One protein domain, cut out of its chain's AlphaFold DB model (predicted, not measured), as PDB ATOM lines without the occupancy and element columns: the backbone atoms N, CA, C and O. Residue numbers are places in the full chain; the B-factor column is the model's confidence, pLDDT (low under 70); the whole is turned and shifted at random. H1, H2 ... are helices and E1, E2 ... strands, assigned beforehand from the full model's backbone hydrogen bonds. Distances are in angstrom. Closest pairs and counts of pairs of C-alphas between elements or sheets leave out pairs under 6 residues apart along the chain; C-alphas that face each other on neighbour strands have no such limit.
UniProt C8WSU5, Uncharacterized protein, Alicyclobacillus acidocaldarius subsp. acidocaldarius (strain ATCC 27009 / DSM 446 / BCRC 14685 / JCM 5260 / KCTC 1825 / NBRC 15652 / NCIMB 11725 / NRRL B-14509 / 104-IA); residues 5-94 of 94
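What this domain is: This is residues 5 to 94 of the 94 residues of an uncharacterized protein of Alicyclobacillus acidocaldarius subsp. acidocaldarius (strain ATCC 27009 / DSM 446 / BCRC 14685 / JCM 5260 / KCTC 1825 / NBRC 15652 / NCIMB 11725 / NRRL B-14509 / 104-IA) (UniProt C8WSU5). A long helix, H2, is the spine of an elongated model: the meander sheet E3 E4 E5, in which each strand is the antiparallel neighbour of the one before, packs with H3 on one part of it, and H1 runs back beside its earlier part. The small hairpin E1 and E2 lies at the end away from that sheet. The printed part has 90 residues, with three named helices and five named strands in the order H1 E1 E2 H2 E3 E4 E5 H3, a mixed class. It is only just compact, close to loose, with a radius of gyration of the C-alphas of 14.5 A and spans of 45 by 26 by 21 A.

Where its parts are: H1, residues 5 to 15, begins at C-alpha 5 (150.461, 183.777, 165.834) and is 15.5 A long. E1 is residues 17 to 19 and E2 residues 22 to 24. H2, residues 27 to 47, is 30.2 A long. E3, residues 51 to 56, E4, 60 to 65, and E5, 68 to 73, measure 15.0, 16.8 and 16.6 A. H3, residues 81 to 92, is 16.5 A long and ends at C-alpha 92 (156.737, 184.374, 182.104).

How they stand to each other: H1 touches residues 29 to 37 of H2, opposite ways at a shallow tilt of 18 degrees; the closest C-alphas, Leu 5 and Leu 36, are 6.2 A apart. In the hairpin E1 and E2, N 17 and O 24 are 2.8 A apart. H2 and H3 are on the same face of the sheet, at heights of 10.1 and 6.4 A. They touch, the closest C-alphas being Leu 45 and Leu 92 at 7.1 A. Between the antiparallel neighbours E3 and E4, N 53 and O 62 are within hydrogen-bond range at 2.9 A, and between the antiparallel neighbours E4 and E5, N 63 and O 70 are within hydrogen-bond range at 2.9 A. In H1, H2 and H3 every O i to N i+4 pair is within hydrogen-bond range.

The domain as a whole: The C-alphas of Asp 19 and Gly 66, the two farthest apart, are 45.7 A apart. The printed part has no cut and no long link, and no printed residue is under 70 in pLDDT.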
ATOM      1  N   LEU A   5     149.049 184.129 165.727       84.88
ATOM      2  CA  LEU A   5     150.461 183.777 165.834       84.88
ATOM      3  C   LEU A   5     150.744 182.430 165.161       84.88
ATOM      4  O   LEU A   5     151.648 182.326 164.334       84.88
ATOM      5  N   ILE A   6     149.919 181.417 165.455       80.50
ATOM      6  CA  ILE A   6     150.045 180.063 164.895       80.50
ATOM      7  C   ILE A   6     149.864 180.109 163.378       80.50
ATOM      8  O   ILE A   6     150.666 179.545 162.635       80.50
ATOM      9  N   ILE A   7     148.842 180.823 162.896       83.38
ATOM     10  CA  ILE A   7     148.596 180.967 161.454       83.38
ATOM     11  C   ILE A   7     149.793 181.637 160.767       83.38
ATOM     12  O   ILE A   7     150.213 181.199 159.694       83.38
ATOM     13  N   SER A   8     150.341 182.692 161.367       83.25
ATOM     14  CA  SER A   8     151.460 183.442 160.788       83.25
ATOM     15  C   SER A   8     152.754 182.629 160.791       83.25
ATOM     16  O   SER A   8     153.438 182.582 159.771       83.25
ATOM     17  N   ALA A   9     153.039 181.901 161.873       86.06
ATOM     18  CA  ALA A   9     154.171 180.983 161.953       86.06
ATOM     19  C   ALA A   9     154.085 179.868 160.894       86.06
ATOM     20  O   ALA A   9     155.065 179.598 160.205       86.06
ATOM     21  N   LEU A  10     152.902 179.271 160.695       86.38
ATOM     22  CA  LEU A  10     152.690 178.243 159.668       86.38
ATOM     23  C   LEU A  10     152.850 178.794 158.242       86.38
ATOM     24  O   LEU A  10     153.444 178.135 157.386       86.38
ATOM     25  N   LYS A  11     152.348 180.006 157.970       85.75
ATOM     26  CA  LYS A  11     152.541 180.679 156.673       85.75
ATOM     27  C   LYS A  11     154.017 180.951 156.397       85.75
ATOM     28  O   LYS A  11     154.471 180.690 155.283       85.75
ATOM     29  N   LEU A  12     154.746 181.427 157.405       86.75
ATOM     30  CA  LEU A  12     156.175 181.694 157.307       86.75
ATOM     31  C   LEU A  12     156.955 180.399 157.042       86.75
ATOM     32  O   LEU A  12     157.742 180.345 156.103       86.75
ATOM     33  N   ALA A  13     156.664 179.330 157.790       84.38
ATOM     34  CA  ALA A  13     157.285 178.019 157.602       84.38
ATOM     35  C   ALA A  13     157.046 177.451 156.194       84.38
ATOM     36  O   ALA A  13     157.959 176.905 155.586       84.38
ATOM     37  N   ARG A  14     155.841 177.629 155.632       86.31
ATOM     38  CA  ARG A  14     155.525 177.200 154.257       86.31
ATOM     39  C   ARG A  14     156.327 177.955 153.191       86.31
ATOM     40  O   ARG A  14     156.570 177.408 152.119       86.31
ATOM     41  N   LYS A  15     156.667 179.218 153.444       85.00
ATOM     42  CA  LYS A  15     157.415 180.070 152.508       85.00
ATOM     43  C   LYS A  15     158.922 180.027 152.730       85.00
ATOM     44  O   LYS A  15     159.661 180.576 151.919       85.00
ATOM     45  N   ALA A  16     159.362 179.392 153.812       86.25
ATOM     46  CA  ALA A  16     160.767 179.205 154.093       86.25
ATOM     47  C   ALA A  16     161.406 178.358 152.989       86.25
ATOM     48  O   ALA A  16     160.961 177.246 152.696       86.25
ATOM     49  N   ARG A  17     162.471 178.877 152.385       83.56
ATOM     50  CA  ARG A  17     163.347 178.090 151.525       83.56
ATOM     51  C   ARG A  17     164.376 177.403 152.409       83.56
ATOM     52  O   ARG A  17     165.057 178.060 153.188       83.56
ATOM     53  N   ILE A  18     164.488 176.087 152.288       84.19
ATOM     54  CA  ILE A  18     165.449 175.301 153.063       84.19
ATOM     55  C   ILE A  18     166.700 175.100 152.203       84.19
ATOM     56  O   ILE A  18     166.616 174.503 151.130       84.19
ATOM     57  N   ASP A  19     167.838 175.611 152.670       80.81
ATOM     58  CA  ASP A  19     169.164 175.387 152.090       80.81
ATOM     59  C   ASP A  19     170.080 174.744 153.143       80.81
ATOM     60  O   ASP A  19     170.556 175.390 154.085       80.81
ATOM     61  N   GLY A  20     170.257 173.424 153.038       82.19
ATOM     62  CA  GLY A  20     170.935 172.619 154.054       82.19
ATOM     63  C   GLY A  20     170.289 172.779 155.436       82.19
ATOM     64  O   GLY A  20     169.115 172.475 155.620       82.19
ATOM     65  N   ASN A  21     171.062 173.284 156.405       80.62
ATOM     66  CA  ASN A  21     170.603 173.548 157.778       80.62
ATOM     67  C   ASN A  21     170.088 174.983 157.990       80.62
ATOM     68  O   ASN A  21     169.938 175.421 159.131       80.62
ATOM     69  N   ARG A  22     169.872 175.751 156.918       75.19
ATOM     70  CA  ARG A  22     169.387 177.132 156.993       75.19
ATOM     71  C   ARG A  22     168.002 177.230 156.376       75.19
ATOM     72  O   ARG A  22     167.733 176.653 155.328       75.19
ATOM     73  N   ALA A  23     167.132 177.978 157.041       80.06
ATOM     74  CA  ALA A  23     165.844 178.375 156.503       80.06
ATOM     75  C   ALA A  23     165.916 179.861 156.143       80.06
ATOM     76  O   ALA A  23     166.112 180.707 157.015       80.06
ATOM     77  N   GLU A  24     165.782 180.175 154.861       84.69
ATOM     78  CA  GLU A  24     165.649 181.541 154.373       84.69
ATOM     79  C   GLU A  24     164.171 181.906 154.322       84.69
ATOM     80  O   GLU A  24     163.362 181.218 153.700       84.69
ATOM     81  N   VAL A  25     163.813 183.003 154.978       85.62
ATOM     82  CA  VAL A  25     162.439 183.501 155.052       85.62
ATOM     83  C   VAL A  25     162.393 184.964 154.630       85.62
ATOM     84  O   VAL A  25     163.321 185.711 154.951       85.62
ATOM     85  N   PRO A  26     161.326 185.403 153.936       87.94
ATOM     86  CA  PRO A  26     161.161 186.807 153.581       87.94
ATOM     87  C   PRO A  26     161.213 187.707 154.821       87.94
ATOM     88  O   PRO A  26     160.496 187.476 155.798       87.94
ATOM     89  N   VAL A  27     162.048 188.750 154.768       89.00
ATOM     90  CA  VAL A  27     162.287 189.656 155.906       89.00
ATOM     91  C   VAL A  27     160.990 190.301 156.388       89.00
ATOM     92  O   VAL A  27     160.733 190.318 157.587       89.00
ATOM     93  N   GLU A  28     160.138 190.773 155.476       89.38
ATOM     94  CA  GLU A  28     158.863 191.413 155.827       89.38
ATOM     95  C   GLU A  28     157.948 190.492 156.643       89.38
ATOM     96  O   GLU A  28     157.376 190.909 157.648       89.38
ATOM     97  N   GLU A  29     157.848 189.219 156.261       87.62
ATOM     98  CA  GLU A  29     157.009 188.247 156.967       87.62
ATOM     99  C   GLU A  29     157.598 187.863 158.323       87.62
ATOM    100  O   GLU A  29     156.863 187.669 159.294       87.62
ATOM    101  N   MET A  30     158.930 187.816 158.421       89.31
ATOM    102  CA  MET A  30     159.603 187.649 159.703       89.31
ATOM    103  C   MET A  30     159.315 188.837 160.631       89.31
ATOM    104  O   MET A  30     158.982 188.632 161.796       89.31
ATOM    105  N   LEU A  31     159.390 190.076 160.135       91.81
ATOM    106  CA  LEU A  31     159.092 191.272 160.931       91.81
ATOM    107  C   LEU A  31     157.630 191.301 161.397       91.81
ATOM    108  O   LEU A  31     157.373 191.612 162.560       91.81
ATOM    109  N   GLN A  32     156.685 190.900 160.543       90.81
ATOM    110  CA  GLN A  32     155.278 190.755 160.932       90.81
ATOM    111  C   GLN A  32     155.099 189.724 162.050       90.81
ATOM    112  O   GLN A  32     154.412 189.996 163.036       90.81
ATOM    113  N   LEU A  33     155.743 188.556 161.943       91.50
ATOM    114  CA  LEU A  33     155.673 187.540 162.992       91.50
ATOM    115  C   LEU A  33     156.305 188.033 164.302       91.50
ATOM    116  O   LEU A  33     155.727 187.811 165.363       91.50
ATOM    117  N   ARG A  34     157.437 188.751 164.250       93.06
ATOM    118  CA  ARG A  34     158.028 189.379 165.446       93.06
ATOM    119  C   ARG A  34     157.059 190.353 166.103       93.06
ATOM    120  O   ARG A  34     156.900 190.299 167.316       93.06
ATOM    121  N   GLN A  35     156.366 191.184 165.324       92.81
ATOM    122  CA  GLN A  35     155.373 192.108 165.870       92.81
ATOM    123  C   GLN A  35     154.226 191.378 166.578       92.81
ATOM    124  O   GLN A  35     153.803 191.789 167.657       92.81
ATOM    125  N   LEU A  36     153.738 190.276 166.003       93.31
ATOM    126  CA  LEU A  36     152.708 189.457 166.646       93.31
ATOM    127  C   LEU A  36     153.211 188.840 167.958       93.31
ATOM    128  O   LEU A  36     152.480 188.855 168.945       93.31
ATOM    129  N   VAL A  37     154.459 188.360 167.992       93.19
ATOM    130  CA  VAL A  37     155.091 187.844 169.218       93.19
ATOM    131  C   VAL A  37     155.185 188.931 170.291       93.19
ATOM    132  O   VAL A  37     154.842 188.666 171.438       93.19
ATOM    133  N   ILE A  38     155.597 190.153 169.939       93.94
ATOM    134  CA  ILE A  38     155.659 191.288 170.876       93.94
ATOM    135  C   ILE A  38     154.280 191.554 171.485       93.94
ATOM    136  O   ILE A  38     154.144 191.630 172.707       93.94
ATOM    137  N   ASN A  39     153.248 191.654 170.643       93.69
ATOM    138  CA  ASN A  39     151.884 191.923 171.095       93.69
ATOM    139  C   ASN A  39     151.382 190.827 172.048       93.69
ATOM    140  O   ASN A  39     150.755 191.126 173.065       93.69
ATOM    141  N   GLU A  40     151.684 189.566 171.740       94.25
ATOM    142  CA  GLU A  40     151.293 188.425 172.564       94.25
ATOM    143  C   GLU A  40     152.044 188.389 173.902       94.25
ATOM    144  O   GLU A  40     151.439 188.161 174.949       94.25
ATOM    145  N   ILE A  41     153.341 188.706 173.905       94.75
ATOM    146  CA  ILE A  41     154.142 188.840 175.128       94.75
ATOM    147  C   ILE A  41     153.569 189.922 176.043       94.75
ATOM    148  O   ILE A  41     153.381 189.675 177.233       94.75
ATOM    149  N   ILE A  42     153.254 191.102 175.500       95.06
ATOM    150  CA  ILE A  42     152.654 192.200 176.270       95.06
ATOM    151  C   ILE A  42     151.321 191.753 176.874       95.06
ATOM    152  O   ILE A  42     151.074 191.951 178.066       95.06
ATOM    153  N   ARG A  43     150.476 191.088 176.076       95.38
ATOM    154  CA  ARG A  43     149.193 190.546 176.538       95.38
ATOM    155  C   ARG A  43     149.378 189.575 177.708       95.38
ATOM    156  O   ARG A  43     148.643 189.670 178.691       95.38
ATOM    157  N   LEU A  44     150.350 188.666 177.621       95.00
ATOM    158  CA  LEU A  44     150.661 187.696 178.676       95.00
ATOM    159  C   LEU A  44     151.222 188.363 179.937       95.00
ATOM    160  O   LEU A  44     150.797 188.024 181.039       95.00
ATOM    161  N   LEU A  45     152.118 189.343 179.792       95.94
ATOM    162  CA  LEU A  45     152.657 190.113 180.916       95.94
ATOM    163  C   LEU A  45     151.535 190.798 181.701       95.94
ATOM    164  O   LEU A  45     151.436 190.619 182.917       95.94
ATOM    165  N   VAL A  46     150.637 191.506 181.011       95.75
ATOM    166  CA  VAL A  46     149.477 192.153 181.641       95.75
ATOM    167  C   VAL A  46     148.558 191.119 182.298       95.75
ATOM    168  O   VAL A  46     148.165 191.292 183.452       95.75
ATOM    169  N   ALA A  47     148.257 190.009 181.614       95.44
ATOM    170  CA  ALA A  47     147.416 188.941 182.160       95.44
ATOM    171  C   ALA A  47     148.014 188.292 183.420       95.44
ATOM    172  O   ALA A  47     147.279 187.870 184.312       95.44
ATOM    173  N   PHE A  48     149.343 188.243 183.526       95.38
ATOM    174  CA  PHE A  48     150.053 187.751 184.704       95.38
ATOM    175  C   PHE A  48     150.361 188.843 185.735       95.38
ATOM    176  O   PHE A  48     151.101 188.585 186.687       95.38
ATOM    177  N   GLY A  49     149.775 190.036 185.605       95.44
ATOM    178  CA  GLY A  49     149.857 191.097 186.609       95.44
ATOM    179  C   GLY A  49     151.192 191.839 186.635       95.44
ATOM    180  O   GLY A  49     151.576 192.360 187.680       95.44
ATOM    181  N   TRP A  50     151.923 191.854 185.522       97.38
ATOM    182  CA  TRP A  50     153.036 192.779 185.329       97.38
ATOM    183  C   TRP A  50     152.500 194.152 184.914       97.38
ATOM    184  O   TRP A  50     151.457 194.251 184.266       97.38
ATOM    185  N   SER A  51     153.207 195.219 185.273       97.06
ATOM    186  CA  SER A  51     152.831 196.591 184.916       97.06
ATOM    187  C   SER A  51     153.946 197.262 184.133       97.06
ATOM    188  O   SER A  51     155.108 197.141 184.508       97.06
ATOM    189  N   GLU A  52     153.598 197.974 183.062       97.12
ATOM    190  CA  GLU A  52     154.554 198.813 182.338       97.12
ATOM    191  C   GLU A  52     154.994 199.974 183.243       97.12
ATOM    192  O   GLU A  52     154.158 200.720 183.755       97.12
ATOM    193  N   THR A  53     156.299 200.104 183.470       96.62
ATOM    194  CA  THR A  53     156.894 201.128 184.348       96.62
ATOM    195  C   THR A  53     157.768 202.119 183.593       96.62
ATOM    196  O   THR A  53     157.971 203.239 184.060       96.62
ATOM    197  N   MET A  54     158.258 201.741 182.412       95.25
ATOM    198  CA  MET A  54     159.043 202.612 181.544       95.25
ATOM    199  C   MET A  54     158.765 202.291 180.079       95.25
ATOM    200  O   MET A  54     158.627 201.128 179.708       95.25
ATOM    201  N   HIS A  55     158.766 203.325 179.240       95.00
ATOM    202  CA  HIS A  55     158.615 203.207 177.797       95.00
ATOM    203  C   HIS A  55     159.603 204.138 177.091       95.00
ATOM    204  O   HIS A  55     159.557 205.355 177.270       95.00
ATOM    205  N   GLU A  56     160.475 203.591 176.244       90.69
ATOM    206  CA  GLU A  56     161.427 204.374 175.458       90.69
ATOM    207  C   GLU A  56     161.060 204.366 173.971       90.69
ATOM    208  O   GLU A  56     161.349 203.408 173.256       90.69
ATOM    209  N   LYS A  57     160.465 205.473 173.498       85.12
ATOM    210  CA  LYS A  57     160.293 205.831 172.073       85.12
ATOM    211  C   LYS A  57     159.878 204.663 171.153       85.12
ATOM    212  O   LYS A  57     160.433 204.531 170.064       85.12
ATOM    213  N   ASN A  58     158.937 203.813 171.571       81.75
ATOM    214  CA  ASN A  58     158.496 202.620 170.833       81.75
ATOM    215  C   ASN A  58     159.601 201.596 170.500       81.75
ATOM    216  O   ASN A  58     159.407 200.746 169.636       81.75
ATOM    217  N   ARG A  59     160.763 201.656 171.159       88.62
ATOM    218  CA  ARG A  59     161.856 200.688 170.983       88.62
ATOM    219  C   ARG A  59     161.838 199.620 172.058       88.62
ATOM    220  O   ARG A  59     162.013 198.448 171.743       88.62
ATOM    221  N   VAL A  60     161.634 200.021 173.310       92.06
ATOM    222  CA  VAL A  60     161.635 199.126 174.470       92.06
ATOM    223  C   VAL A  60     160.590 199.594 175.478       92.06
ATOM    224  O   VAL A  60     160.467 200.791 175.730       92.06
ATOM    225  N   ALA A  61     159.881 198.645 176.082       95.38
ATOM    226  CA  ALA A  61     159.097 198.859 177.293       95.38
ATOM    227  C   ALA A  61     159.630 197.971 178.419       95.38
ATOM    228  O   ALA A  61     160.043 196.836 178.181       95.38
ATOM    229  N   VAL A  62     159.618 198.481 179.647       96.00
ATOM    230  CA  VAL A  62     159.948 197.707 180.845       96.00
ATOM    231  C   VAL A  62     158.671 197.389 181.596       96.00
ATOM    232  O   VAL A  62     157.871 198.280 181.885       96.00
ATOM    233  N   TYR A  63     158.503 196.108 181.912       97.38
ATOM    234  CA  TYR A  63     157.406 195.598 182.719       97.38
ATOM    235  C   TYR A  63     157.949 195.100 184.054       97.38
ATOM    236  O   TYR A  63     158.890 194.307 184.091       97.38
ATOM    237  N   THR A  64     157.323 195.526 185.147       96.75
ATOM    238  CA  THR A  64     157.747 195.228 186.518       96.75
ATOM    239  C   THR A  64     156.698 194.392 187.246       96.75
ATOM    240  O   THR A  64     155.493 194.638 187.134       96.75
ATOM    241  N   LYS A  65     157.153 193.413 188.038       95.94
ATOM    242  CA  LYS A  65     156.328 192.646 188.985       95.94
ATOM    243  C   LYS A  65     157.109 192.366 190.268       95.94
ATOM    244  O   LYS A  65     157.992 191.505 190.320       95.94
ATOM    245  N   GLY A  66     156.757 193.075 191.340       93.12
ATOM    246  CA  GLY A  66     157.489 193.011 192.605       93.12
ATOM    247  C   GLY A  66     158.876 193.640 192.466       93.12
ATOM    248  O   GLY A  66     158.979 194.829 192.202       93.12
ATOM    249  N   LYS A  67     159.937 192.845 192.648       93.56
ATOM    250  CA  LYS A  67     161.344 193.277 192.498       93.56
ATOM    251  C   LYS A  67     161.975 192.846 191.164       93.56
ATOM    252  O   LYS A  67     163.196 192.816 191.055       93.56
ATOM    253  N   ARG A  68     161.158 192.401 190.205       94.00
ATOM    254  CA  ARG A  68     161.610 191.868 188.915       94.00
ATOM    255  C   ARG A  68     161.181 192.786 187.793       94.00
ATOM    256  O   ARG A  68     160.027 193.209 187.785       94.00
ATOM    257  N   ASP A  69     162.080 192.964 186.835       95.00
ATOM    258  CA  ASP A  69     161.878 193.765 185.637       95.00
ATOM    259  C   ASP A  69     162.202 192.933 184.400       95.00
ATOM    260  O   ASP A  69     163.195 192.204 184.374       95.00
ATOM    261  N   VAL A  70     161.385 193.077 183.361       94.94
ATOM    262  CA  VAL A  70     161.645 192.500 182.041       94.94
ATOM    263  C   VAL A  70     161.591 193.573 180.974       94.94
ATOM    264  O   VAL A  70     160.750 194.469 181.010       94.94
ATOM    265  N   TRP A  71     162.513 193.476 180.025       94.81
ATOM    266  CA  TRP A  71     162.675 194.439 178.946       94.81
ATOM    267  C   TRP A  71     162.091 193.839 177.674       94.81
ATOM    268  O   TRP A  71     162.621 192.872 177.130       94.81
ATOM    269  N   VAL A  72     160.995 194.415 177.196       95.19
ATOM    270  CA  VAL A  72     160.292 193.964 175.998       95.19
ATOM    271  C   VAL A  72     160.726 194.835 174.819       95.19
ATOM    272  O   VAL A  72     160.434 196.034 174.822       95.19
ATOM    273  N   PRO A  73     161.414 194.281 173.803       94.69
ATOM    274  CA  PRO A  73     161.721 195.022 172.588       94.69
ATOM    275  C   PRO A  73     160.424 195.231 171.801       94.69
ATOM    276  O   PRO A  73     159.787 194.272 171.376       94.69
ATOM    277  N   LEU A  74     160.032 196.488 171.618       92.88
ATOM    278  CA  LEU A  74     158.839 196.883 170.866       92.88
ATOM    279  C   LEU A  74     159.118 197.016 169.365       92.88
ATOM    280  O   LEU A  74     158.209 196.887 168.550       92.88
ATOM    281  N   ASP A  75     160.383 197.231 169.003       92.75
ATOM    282  CA  ASP A  75     160.843 197.277 167.620       92.75
ATOM    283  C   ASP A  75     161.217 195.860 167.130       92.75
ATOM    284  O   ASP A  75     162.148 195.246 167.668       92.75
ATOM    285  N   PRO A  76     160.553 195.312 166.092       89.12
ATOM    286  CA  PRO A  76     160.867 193.985 165.558       89.12
ATOM    287  C   PRO A  76     162.248 193.906 164.876       89.12
ATOM    288  O   PRO A  76     162.738 192.803 164.611       89.12
ATOM    289  N   THR A  77     162.893 195.042 164.595       90.69
ATOM    290  CA  THR A  77     164.246 195.136 164.020       90.69
ATOM    291  C   THR A  77     165.352 195.270 165.071       90.69
ATOM    292  O   THR A  77     166.529 195.324 164.716       90.69
ATOM    293  N   PHE A  78     165.005 195.284 166.364       88.00
ATOM    294  CA  PHE A  78     165.964 195.422 167.460       88.00
ATOM    295  C   PHE A  78     167.081 194.363 167.373       88.00
ATOM    296  O   PHE A  78     166.801 193.173 167.225       88.00
ATOM    297  N   ALA A  79     168.350 194.782 167.463       85.88
ATOM    298  CA  ALA A  79     169.500 193.911 167.178       85.88
ATOM    299  C   ALA A  79     169.502 192.622 168.025       85.88
ATOM    300  O   ALA A  79     169.652 191.527 167.487       85.88
ATOM    301  N   ASP A  80     169.212 192.745 169.323       87.81
ATOM    302  CA  ASP A  80     169.177 191.622 170.268       87.81
ATOM    303  C   ASP A  80     167.759 191.079 170.513       87.81
ATOM    304  O   ASP A  80     167.483 190.499 171.566       87.81
ATOM    305  N   TRP A  81     166.829 191.273 169.568       91.69
ATOM    306  CA  TRP A  81     165.411 190.929 169.742       91.69
ATOM    307  C   TRP A  81     165.205 189.495 170.249       91.69
ATOM    308  O   TRP A  81     164.472 189.280 171.210       91.69
ATOM    309  N   GLY A  82     165.899 188.516 169.654       88.75
ATOM    310  CA  GLY A  82     165.751 187.104 170.024       88.75
ATOM    311  C   GLY A  82     166.207 186.796 171.453       88.75
ATOM    312  O   GLY A  82     165.535 186.046 172.162       88.75
ATOM    313  N   LEU A  83     167.308 187.412 171.898       91.44
ATOM    314  CA  LEU A  83     167.805 187.258 173.266       91.44
ATOM    315  C   LEU A  83     166.809 187.856 174.265       91.44
ATOM    316  O   LEU A  83     166.386 187.169 175.190       91.44
ATOM    317  N   ARG A  84     166.365 189.096 174.028       91.38
ATOM    318  CA  ARG A  84     165.421 189.797 174.912       91.38
ATOM    319  C   ARG A  84     164.075 189.097 175.012       91.38
ATOM    320  O   ARG A  84     163.544 188.932 176.104       91.38
ATOM    321  N   VAL A  85     163.540 188.619 173.891       92.69
ATOM    322  CA  VAL A  85     162.306 187.823 173.900       92.69
ATOM    323  C   VAL A  85     162.490 186.539 174.703       92.69
ATOM    324  O   VAL A  85     161.610 186.180 175.478       92.69
ATOM    325  N   THR A  86     163.641 185.874 174.582       93.00
ATOM    326  CA  THR A  86     163.930 184.670 175.372       93.00
ATOM    327  C   THR A  86     163.963 184.970 176.871       93.00
ATOM    328  O   THR A  86     163.375 184.215 177.641       93.00
ATOM    329  N   GLU A  87     164.579 186.078 177.291       93.25
ATOM    330  CA  GLU A  87     164.581 186.529 178.694       93.25
ATOM    331  C   GLU A  87     163.154 186.756 179.218       93.25
ATOM    332  O   GLU A  87     162.799 186.270 180.292       93.25
ATOM    333  N   VAL A  88     162.304 187.431 178.437       94.44
ATOM    334  CA  VAL A  88     160.905 187.679 178.819       94.44
ATOM    335  C   VAL A  88     160.120 186.370 178.941       94.44
ATOM    336  O   VAL A  88     159.389 186.176 179.910       94.44
ATOM    337  N   LEU A  89     160.279 185.447 177.986       92.31
ATOM    338  CA  LEU A  89     159.609 184.145 178.026       92.31
ATOM    339  C   LEU A  89     160.078 183.308 179.223       92.31
ATOM    340  O   LEU A  89     159.257 182.677 179.883       92.31
ATOM    341  N   GLN A  90     161.374 183.333 179.545       93.00
ATOM    342  CA  GLN A  90     161.895 182.669 180.740       93.00
ATOM    343  C   GLN A  90     161.257 183.217 182.020       93.00
ATOM    344  O   GLN A  90     160.946 182.437 182.909       93.00
ATOM    345  N   GLU A  91     161.017 184.524 182.119       92.81
ATOM    346  CA  GLU A  91     160.338 185.109 183.283       92.81
ATOM    347  C   GLU A  91     158.831 184.824 183.333       92.81
ATOM    348  O   GLU A  91     158.276 184.694 184.423       92.81
ATOM    349  N   LEU A  92     158.164 184.708 182.181       90.25
ATOM    350  CA  LEU A  92     156.737 184.374 182.104       90.25
ATOM    351  C   LEU A  92     156.435 182.922 182.504       90.25
ATOM    352  O   LEU A  92     155.348 182.659 183.018       90.25
ATOM    353  N   PHE A  93     157.368 181.998 182.258       86.44
ATOM    354  CA  PHE A  93     157.187 180.556 182.486       86.44
ATOM    355  C   PHE A  93     158.040 179.984 183.634       86.44
ATOM    356  O   PHE A  93     158.151 178.764 183.758       86.44
ATOM    357  N   ARG A  94     158.639 180.852 184.457       81.88
ATOM    358  CA  ARG A  94     159.224 180.510 185.764       81.88
ATOM    359  C   ARG A  94     158.143 180.428 186.835       81.88
ATOM    360  O   ARG A  94     158.207 179.464 187.626       81.88
TER     361      ARG A  94